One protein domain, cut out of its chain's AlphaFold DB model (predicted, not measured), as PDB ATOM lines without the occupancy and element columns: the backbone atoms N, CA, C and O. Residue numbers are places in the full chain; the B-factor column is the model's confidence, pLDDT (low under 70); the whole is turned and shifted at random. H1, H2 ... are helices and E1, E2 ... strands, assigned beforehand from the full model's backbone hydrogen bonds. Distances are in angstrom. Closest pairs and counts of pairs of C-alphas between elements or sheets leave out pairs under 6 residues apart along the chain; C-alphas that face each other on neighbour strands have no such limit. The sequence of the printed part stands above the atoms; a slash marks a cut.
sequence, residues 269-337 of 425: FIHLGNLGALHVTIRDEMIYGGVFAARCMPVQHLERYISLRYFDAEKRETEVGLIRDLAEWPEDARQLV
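What this domain is: This is residues 269 to 337 of the 425 residues of the protein "Putative multidrug export ATP-binding/permease protein" of candidate division BRC1 bacterium ADurb.BinA364 (UniProt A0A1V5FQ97). What does the model look like? A strongly twisted five-stranded sheet bends sharply within E3, with E1 and E2 on one side of the bend and E4 and E5 on the other, and the short helix H1 packs on E1, its end reaching E3. What is it made of? The printed part has 69 residues, with five named strands followed by one named helix; the antiparallel sheet runs E1 E2 E3 E4 E5, and the class is mostly strand. How large is it? It is compact, with a radius of gyration of the C-alphas of 11.9 A and spans of 33 by 26 by 22 A.

How they stand to each other: How does the sheet turn? E3, residues 286 to 295, bends by 79 degrees at residue 290; it pairs with E2, residues 278 to 282, over 286 to 291 (N 288 and O 280, 2.8 A) and with E4, residues 304 to 311, over 292 to 295 (N 294 and O 307, 2.8 A). What are the edges? E1, residues 269 to 272, pairs with E2 (N 271 and O 279, 3.0 A), and E5, residues 317 to 325, with E4 (N 310 and O 318, 2.9 A); the five strands form a meander, each the antiparallel neighbour of the one before. Where is the helix? H1, residues 331 to 337, is on the sheet; its closest C-alphas to E1 are Ala 333 and Ile 270, 5.3 A, and every O i to N i+4 pair in H1 is within hydrogen-bond range.

Where its parts are: Where do the elements begin and end? E1 begins at C-alpha 269, (33.409, 103.854, -66.810), and H1 ends at C-alpha 337, (39.343, 111.031, -60.129). How long are they? E3 measures 23.3 A from first to last C-alpha, E4 and E5 22.2 A each, E2 13.5 A, E1 10.0 A and H1 9.9 A.

The domain as a whole: What is the greatest reach? The two C-alphas farthest apart, those of Glu 285 and Val 299, are 34.7 A apart. Are there cuts or weak places? The printed part has no cut and no long link; pLDDT is under 70 at residues 273 to 277, 284 to 285 and 313 to 316.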
ATOM      1  N   PHE A 269      33.621 102.485 -66.348       88.44
ATOM      2  CA  PHE A 269      33.409 103.854 -66.810       88.44
ATOM      3  C   PHE A 269      33.185 104.785 -65.621       88.44
ATOM      4  O   PHE A 269      32.212 104.645 -64.875       88.44
ATOM      5  N   ILE A 270      34.084 105.750 -65.449       91.06
ATOM      6  CA  ILE A 270      34.005 106.765 -64.395       91.06
ATOM      7  C   ILE A 270      33.399 108.025 -65.001       91.06
ATOM      8  O   ILE A 270      33.906 108.546 -65.988       91.06
ATOM      9  N   HIS A 271      32.309 108.506 -64.418       85.69
ATOM     10  CA  HIS A 271      31.535 109.620 -64.954       85.69
ATOM     11  C   HIS A 271      30.851 110.387 -63.820       85.69
ATOM     12  O   HIS A 271      30.770 109.908 -62.690       85.69
ATOM     13  N   LEU A 272      30.364 111.593 -64.106       78.12
ATOM     14  CA  LEU A 272      29.533 112.336 -63.162       78.12
ATOM     15  C   LEU A 272      28.090 111.846 -63.251       78.12
ATOM     16  O   LEU A 272      27.507 111.784 -64.333       78.12
ATOM     17  N   GLY A 273      27.523 111.517 -62.099       68.38
ATOM     18  CA  GLY A 273      26.105 111.249 -61.950       68.38
ATOM     19  C   GLY A 273      25.307 112.505 -61.617       68.38
ATOM     20  O   GLY A 273      25.739 113.648 -61.803       68.38
ATOM     21  N   ASN A 274      24.108 112.284 -61.084       56.31
ATOM     22  CA  ASN A 274      23.246 113.371 -60.642       56.31
ATOM     23  C   ASN A 274      23.930 114.189 -59.538       56.31
ATOM     24  O   ASN A 274      24.634 113.646 -58.690       56.31
ATOM     25  N   LEU A 275      23.686 115.504 -59.542       57.00
ATOM     26  CA  LEU A 275      24.196 116.445 -58.534       57.00
ATOM     27  C   LEU A 275      25.734 116.561 -58.476       57.00
ATOM     28  O   LEU A 275      26.260 117.123 -57.522       57.00
ATOM     29  N   GLY A 276      26.452 116.084 -59.501       64.88
ATOM     30  CA  GLY A 276      27.913 116.191 -59.578       64.88
ATOM     31  C   GLY A 276      28.671 115.155 -58.742       64.88
ATOM     32  O   GLY A 276      29.881 115.294 -58.573       64.88
ATOM     33  N   ALA A 277      27.989 114.122 -58.237       67.69
ATOM     34  CA  ALA A 277      28.631 113.008 -57.547       67.69
ATOM     35  C   ALA A 277      29.365 112.095 -58.542       67.69
ATOM     36  O   ALA A 277      28.888 111.862 -59.656       67.69
ATOM     37  N   LEU A 278      30.506 111.535 -58.138       77.69
ATOM     38  CA  LEU A 278      31.238 110.575 -58.963       77.69
ATOM     39  C   LEU A 278      30.475 109.246 -59.015       77.69
ATOM     40  O   LEU A 278      30.052 108.714 -57.987       77.69
ATOM     41  N   HIS A 279      30.299 108.710 -60.215       82.69
ATOM     42  CA  HIS A 279      29.673 107.422 -60.469       82.69
ATOM     43  C   HIS A 279      30.651 106.493 -61.191       82.69
ATOM     44  O   HIS A 279      31.469 106.926 -62.008       82.69
ATOM     45  N   VAL A 280      30.540 105.195 -60.916       85.94
ATOM     46  CA  VAL A 280      31.297 104.150 -61.615       85.94
ATOM     47  C   VAL A 280      30.319 103.144 -62.195       85.94
ATOM     48  O   VAL A 280      29.556 102.532 -61.452       85.94
ATOM     49  N   THR A 281      30.361 102.950 -63.510       84.81
ATOM     50  CA  THR A 281      29.604 101.900 -64.199       84.81
ATOM     51  C   THR A 281      30.534 100.748 -64.536       84.81
ATOM     52  O   THR A 281      31.590 100.974 -65.121       84.81
ATOM     53  N   ILE A 282      30.159  99.514 -64.200       84.06
ATOM     54  CA  ILE A 282      30.909  98.309 -64.582       84.06
ATOM     55  C   ILE A 282      30.082  97.509 -65.592       84.06
ATOM     56  O   ILE A 282      28.955  97.114 -65.287       84.06
ATOM     57  N   ARG A 283      30.666  97.240 -66.770       77.88
ATOM     58  CA  ARG A 283      30.092  96.428 -67.864       77.88
ATOM     59  C   ARG A 283      28.678  96.841 -68.292       77.88
ATOM     60  O   ARG A 283      27.875  95.980 -68.621       77.88
ATOM     61  N   ASP A 284      28.371  98.136 -68.248       64.19
ATOM     62  CA  ASP A 284      27.070  98.719 -68.629       64.19
ATOM     63  C   ASP A 284      25.838  98.189 -67.870       64.19
ATOM     64  O   ASP A 284      24.702  98.463 -68.251       64.19
ATOM     65  N   GLU A 285      26.038  97.472 -66.763       66.62
ATOM     66  CA  GLU A 285      24.948  96.842 -66.005       66.62
ATOM     67  C   GLU A 285      24.811  97.406 -64.591       66.62
ATOM     68  O   GLU A 285      23.695  97.570 -64.094       66.62
ATOM     69  N   MET A 286      25.931  97.719 -63.934       71.12
ATOM     70  CA  MET A 286      25.934  98.113 -62.527       71.12
ATOM     71  C   MET A 286      26.506  99.512 -62.340       71.12
ATOM     72  O   MET A 286      27.671  99.744 -62.658       71.12
ATOM     73  N   ILE A 287      25.694 100.417 -61.786       74.62
ATOM     74  CA  ILE A 287      26.074 101.799 -61.484       74.62
ATOM     75  C   ILE A 287      26.250 101.944 -59.973       74.62
ATOM     76  O   ILE A 287      25.313 101.731 -59.202       74.62
ATOM     77  N   TYR A 288      27.446 102.346 -59.560       77.88
ATOM     78  CA  TYR A 288      27.757 102.757 -58.196       77.88
ATOM     79  C   TYR A 288      27.713 104.280 -58.136       77.88
ATOM     80  O   TYR A 288      28.484 104.937 -58.835       77.88
ATOM     81  N   GLY A 289      26.791 104.831 -57.347       73.00
ATOM     82  CA  GLY A 289      26.659 106.272 -57.125       73.00
ATOM     83  C   GLY A 289      27.296 106.719 -55.812       73.00
ATOM     84  O   GLY A 289      27.495 105.901 -54.914       73.00
ATOM     85  N   GLY A 290      27.618 108.012 -55.701       73.50
ATOM     86  CA  GLY A 290      28.264 108.562 -54.499       73.50
ATOM     87  C   GLY A 290      29.653 107.967 -54.253       73.50
ATOM     88  O   GLY A 290      30.025 107.682 -53.115       73.50
ATOM     89  N   VAL A 291      30.389 107.698 -55.332       82.94
ATOM     90  CA  VAL A 291      31.723 107.115 -55.261       82.94
ATOM     91  C   VAL A 291      32.728 108.191 -54.861       82.94
ATOM     92  O   VAL A 291      32.637 109.348 -55.253       82.94
ATOM     93  N   PHE A 292      33.739 107.797 -54.108       82.56
ATOM     94  CA  PHE A 292      34.846 108.647 -53.712       82.56
ATOM     95  C   PHE A 292      36.165 107.885 -53.875       82.56
ATOM     96  O   PHE A 292      36.227 106.659 -53.759       82.56
ATOM     97  N   ALA A 293      37.246 108.605 -54.172       88.06
ATOM     98  CA  ALA A 293      38.536 108.019 -54.545       88.06
ATOM     99  C   ALA A 293      39.574 108.201 -53.432       88.06
ATOM    100  O   ALA A 293      39.748 109.319 -52.964       88.06
ATOM    101  N   ALA A 294      40.280 107.138 -53.031       87.19
ATOM    102  CA  ALA A 294      41.402 107.181 -52.086       87.19
ATOM    103  C   ALA A 294      42.670 106.559 -52.670       87.19
ATOM    104  O   ALA A 294      42.648 105.460 -53.206       87.19
ATOM    105  N   ARG A 295      43.806 107.212 -52.452       86.62
ATOM    106  CA  ARG A 295      45.149 106.641 -52.575       86.62
ATOM    107  C   ARG A 295      45.383 105.582 -51.500       86.62
ATOM    108  O   ARG A 295      45.292 105.870 -50.307       86.62
ATOM    109  N   CYS A 296      45.774 104.382 -51.917       88.50
ATOM    110  CA  CYS A 296      46.273 103.377 -50.981       88.50
ATOM    111  C   CYS A 296      47.634 103.776 -50.387       88.50
ATOM    112  O   CYS A 296      47.884 103.537 -49.208       88.50
ATOM    113  N   MET A 297      48.491 104.401 -51.200       83.00
ATOM    114  CA  MET A 297      49.882 104.752 -50.875       83.00
ATOM    115  C   MET A 297      50.121 106.246 -51.170       83.00
ATOM    116  O   MET A 297      50.723 106.588 -52.195       83.00
ATOM    117  N   PRO A 298      49.569 107.164 -50.356       72.44
ATOM    118  CA  PRO A 298      49.530 108.591 -50.668       72.44
ATOM    119  C   PRO A 298      50.903 109.261 -50.798       72.44
ATOM    120  O   PRO A 298      50.986 110.290 -51.461       72.44
ATOM    121  N   VAL A 299      51.968 108.715 -50.205       70.94
ATOM    122  CA  VAL A 299      53.320 109.295 -50.286       70.94
ATOM    123  C   VAL A 299      54.095 108.741 -51.483       70.94
ATOM    124  O   VAL A 299      54.822 109.474 -52.148       70.94
ATOM    125  N   GLN A 300      53.936 107.449 -51.777       73.62
ATOM    126  CA  GLN A 300      54.769 106.734 -52.753       73.62
ATOM    127  C   GLN A 300      54.163 106.728 -54.163       73.62
ATOM    128  O   GLN A 300      54.884 106.706 -55.162       73.62
ATOM    129  N   HIS A 301      52.832 106.754 -54.258       83.44
ATOM    130  CA  HIS A 301      52.093 106.493 -55.489       83.44
ATOM    131  C   HIS A 301      50.888 107.434 -55.628       83.44
ATOM    132  O   HIS A 301      49.741 107.066 -55.398       83.44
ATOM    133  N   LEU A 302      51.149 108.678 -56.036       76.75
ATOM    134  CA  LEU A 302      50.128 109.737 -56.077       76.75
ATOM    135  C   LEU A 302      49.002 109.512 -57.098       76.75
ATOM    136  O   LEU A 302      47.880 109.966 -56.857       76.75
ATOM    137  N   GLU A 303      49.307 108.848 -58.214       87.75
ATOM    138  CA  GLU A 303      48.367 108.546 -59.308       87.75
ATOM    139  C   GLU A 303      48.212 107.035 -59.559       87.75
ATOM    140  O   GLU A 303      47.643 106.624 -60.565       87.75
ATOM    141  N   ARG A 304      48.712 106.195 -58.646       91.94
ATOM    142  CA  ARG A 304      48.649 104.733 -58.755       91.94
ATOM    143  C   ARG A 304      48.011 104.124 -57.519       91.94
ATOM    144  O   ARG A 304      48.067 104.711 -56.441       91.94
ATOM    145  N   TYR A 305      47.431 102.937 -57.677       93.50
ATOM    146  CA  TYR A 305      46.778 102.195 -56.596       93.50
ATOM    147  C   TYR A 305      45.701 103.038 -55.897       93.50
ATOM    148  O   TYR A 305      45.755 103.303 -54.691       93.50
ATOM    149  N   ILE A 306      44.738 103.511 -56.690       93.31
ATOM    150  CA  ILE A 306      43.619 104.332 -56.222       93.31
ATOM    151  C   ILE A 306      42.404 103.430 -56.021       93.31
ATOM    152  O   ILE A 306      41.935 102.787 -56.952       93.31
ATOM    153  N   SER A 307      41.880 103.394 -54.806       92.94
ATOM    154  CA  SER A 307      40.663 102.684 -54.439       92.94
ATOM    155  C   SER A 307      39.441 103.578 -54.659       92.94
ATOM    156  O   SER A 307      39.361 104.678 -54.106       92.94
ATOM    157  N   LEU A 308      38.490 103.111 -55.468       91.62
ATOM    158  CA  LEU A 308      37.177 103.732 -55.635       91.62
ATOM    159  C   LEU A 308      36.198 103.075 -54.666       91.62
ATOM    160  O   LEU A 308      36.037 101.853 -54.670       91.62
ATOM    161  N   ARG A 309      35.558 103.878 -53.818       88.38
ATOM    162  CA  ARG A 309      34.753 103.415 -52.682       88.38
ATOM    163  C   ARG A 309      33.421 104.148 -52.621       88.38
ATOM    164  O   ARG A 309      33.296 105.209 -53.209       88.38
ATOM    165  N   TYR A 310      32.436 103.584 -51.938       81.31
ATOM    166  CA  TYR A 310      31.128 104.199 -51.693       81.31
ATOM    167  C   TYR A 310      30.611 103.772 -50.314       81.31
ATOM    168  O   TYR A 310      31.159 102.850 -49.708       81.31
ATOM    169  N   PHE A 311      29.572 104.434 -49.811       74.69
ATOM    170  CA  PHE A 311      28.876 103.997 -48.602       74.69
ATOM    171  C   PHE A 311      27.681 103.126 -48.975       74.69
ATOM    172  O   PHE A 311      26.839 103.535 -49.774       74.69
ATOM    173  N   ASP A 312      27.615 101.921 -48.410       73.38
ATOM    174  CA  ASP A 312      26.472 101.029 -48.598       73.38
ATOM    175  C   ASP A 312      25.235 101.500 -47.801       73.38
ATOM    176  O   ASP A 312      25.267 102.495 -47.070       73.38
ATOM    177  N   ALA A 313      24.122 100.769 -47.927       69.75
ATOM    178  CA  ALA A 313      22.875 101.070 -47.217       69.75
ATOM    179  C   ALA A 313      23.021 101.055 -45.679       69.75
ATOM    180  O   ALA A 313      22.234 101.686 -44.974       69.75
ATOM    181  N   GLU A 314      24.039 100.372 -45.153       68.75
ATOM    182  CA  GLU A 314      24.378 100.316 -43.729       68.75
ATOM    183  C   GLU A 314      25.403 101.398 -43.331       68.75
ATOM    184  O   GLU A 314      25.938 101.370 -42.224       68.75
ATOM    185  N   LYS A 315      25.671 102.373 -44.216       67.62
ATOM    186  CA  LYS A 315      26.683 103.432 -44.058       67.62
ATOM    187  C   LYS A 315      28.109 102.890 -43.880       67.62
ATOM    188  O   LYS A 315      28.960 103.561 -43.295       67.62
ATOM    189  N   ARG A 316      28.409 101.693 -44.387       68.12
ATOM    190  CA  ARG A 316      29.766 101.137 -44.369       68.12
ATOM    191  C   ARG A 316      30.502 101.501 -45.644       68.12
ATOM    192  O   ARG A 316      29.999 101.312 -46.751       68.12
ATOM    193  N   GLU A 317      31.735 101.959 -45.479       79.94
ATOM    194  CA  GLU A 317      32.646 102.171 -46.596       79.94
ATOM    195  C   GLU A 317      32.976 100.836 -47.279       79.94
ATOM    196  O   GLU A 317      33.583  99.948 -46.676       79.94
ATOM    197  N   THR A 318      32.593 100.725 -48.549       81.06
ATOM    198  CA  THR A 318      32.748  99.535 -49.386       81.06
ATOM    199  C   THR A 318      33.542  99.878 -50.641       81.06
ATOM    200  O   THR A 318      33.311 100.899 -51.286       81.06
ATOM    201  N   GLU A 319      34.490  99.017 -51.012       89.06
ATOM    202  CA  GLU A 319      35.277  99.202 -52.229       89.06
ATOM    203  C   GLU A 319      34.539  98.699 -53.478       89.06
ATOM    204  O   GLU A 319      34.127  97.541 -53.561       89.06
ATOM    205  N   VAL A 320      34.441  99.567 -54.488       89.31
ATOM    206  CA  VAL A 320      33.981  99.219 -55.838       89.31
ATOM    207  C   VAL A 320      35.077  98.464 -56.588       89.31
ATOM    208  O   VAL A 320      34.810  97.410 -57.171       89.31
ATOM    209  N   GLY A 321      36.303  98.997 -56.559       90.75
ATOM    210  CA  GLY A 321      37.515  98.398 -57.117       90.75
ATOM    211  C   GLY A 321      38.724  99.339 -57.058       90.75
ATOM    212  O   GLY A 321      38.647 100.440 -56.511       90.75
ATOM    213  N   LEU A 322      39.844  98.897 -57.625       93.62
ATOM    214  CA  LEU A 322      41.139  99.578 -57.606       93.62
ATOM    215  C   LEU A 322      41.602  99.940 -59.017       93.62
ATOM    216  O   LEU A 322      41.550  99.113 -59.919       93.62
ATOM    217  N   ILE A 323      42.142 101.139 -59.181       95.06
ATOM    218  CA  ILE A 323      42.857 101.586 -60.375       95.06
ATOM    219  C   ILE A 323      44.353 101.345 -60.156       95.06
ATOM    220  O   ILE A 323      44.906 101.818 -59.158       95.06
ATOM    221  N   ARG A 324      45.018 100.635 -61.081       93.81
ATOM    222  CA  ARG A 324      46.479 100.434 -61.030       93.81
ATOM    223  C   ARG A 324      47.227 101.721 -61.315       93.81
ATOM    224  O   ARG A 324      47.974 102.185 -60.457       93.81
ATOM    225  N   ASP A 325      47.002 102.290 -62.491       94.44
ATOM    226  CA  ASP A 325      47.614 103.533 -62.930       94.44
ATOM    227  C   ASP A 325      46.542 104.425 -63.543       94.44
ATOM    228  O   ASP A 325      45.880 104.061 -64.513       94.44
ATOM    229  N   LEU A 326      46.349 105.606 -62.956       93.75
ATOM    230  CA  LEU A 326      45.374 106.553 -63.465       93.75
ATOM    231  C   LEU A 326      45.745 107.011 -64.877       93.75
ATOM    232  O   LEU A 326      44.844 107.331 -65.636       93.75
ATOM    233  N   ALA A 327      47.027 107.003 -65.264       93.25
ATOM    234  CA  ALA A 327      47.477 107.415 -66.593       93.25
ATOM    235  C   ALA A 327      46.905 106.562 -67.740       93.25
ATOM    236  O   ALA A 327      46.829 107.055 -68.865       93.25
ATOM    237  N   GLU A 328      46.486 105.327 -67.459       93.44
ATOM    238  CA  GLU A 328      45.880 104.406 -68.431       93.44
ATOM    239  C   GLU A 328      44.410 104.751 -68.733       93.44
ATOM    240  O   GLU A 328      43.829 104.235 -69.686       93.44
ATOM    241  N   TRP A 329      43.806 105.653 -67.955       95.00
ATOM    242  CA  TRP A 329      42.400 106.021 -68.087       95.00
ATOM    243  C   TRP A 329      42.169 107.192 -69.063       95.00
ATOM    244  O   TRP A 329      43.032 108.067 -69.218       95.00
ATOM    245  N   PRO A 330      40.976 107.274 -69.688       93.62
ATOM    246  CA  PRO A 330      40.544 108.436 -70.467       93.62
ATOM    247  C   PRO A 330      40.707 109.767 -69.710       93.62
ATOM    248  O   PRO A 330      40.574 109.821 -68.490       93.62
ATOM    249  N   GLU A 331      41.046 110.852 -70.416       91.81
ATOM    250  CA  GLU A 331      41.376 112.154 -69.797       91.81
ATOM    251  C   GLU A 331      40.251 112.716 -68.915       91.81
ATOM    252  O   GLU A 331      40.521 113.234 -67.835       91.81
ATOM    253  N   ASP A 332      39.001 112.569 -69.341       90.25
ATOM    254  CA  ASP A 332      37.813 112.943 -68.577       90.25
ATOM    255  C   ASP A 332      37.729 112.171 -67.251       90.25
ATOM    256  O   ASP A 332      37.657 112.782 -66.184       90.25
ATOM    257  N   ALA A 333      37.856 110.842 -67.288       91.06
ATOM    258  CA  ALA A 333      37.893 110.012 -66.085       91.06
ATOM    259  C   ALA A 333      39.068 110.389 -65.161       91.06
ATOM    260  O   ALA A 333      38.898 110.492 -63.943       91.06
ATOM    261  N   ARG A 334      40.255 110.659 -65.727       93.50
ATOM    262  CA  ARG A 334      41.437 111.091 -64.961       93.50
ATOM    263  C   ARG A 334      41.191 112.395 -64.214       93.50
ATOM    264  O   ARG A 334      41.577 112.506 -63.050       93.50
ATOM    265  N   GLN A 335      40.562 113.376 -64.858       89.75
ATOM    266  CA  GLN A 335      40.235 114.655 -64.226       89.75
ATOM    267  C   GLN A 335      39.247 114.471 -63.076       89.75
ATOM    268  O   GLN A 335      39.523 114.940 -61.972       89.75
ATOM    269  N   LEU A 336      38.180 113.694 -63.285       89.75
ATOM    270  CA  LEU A 336      37.189 113.410 -62.246       89.75
ATOM    271  C   LEU A 336      37.802 112.725 -61.019       89.75
ATOM    272  O   LEU A 336      37.556 113.130 -59.882       89.75
ATOM    273  N   VAL A 337      38.655 111.718 -61.232       89.69
ATOM    274  CA  VAL A 337      39.343 111.031 -60.129       89.69
ATOM    275  C   VAL A 337      40.316 111.973 -59.416       89.69
ATOM    276  O   VAL A 337      40.368 111.968 -58.188       89.69
TER     277      VAL A 337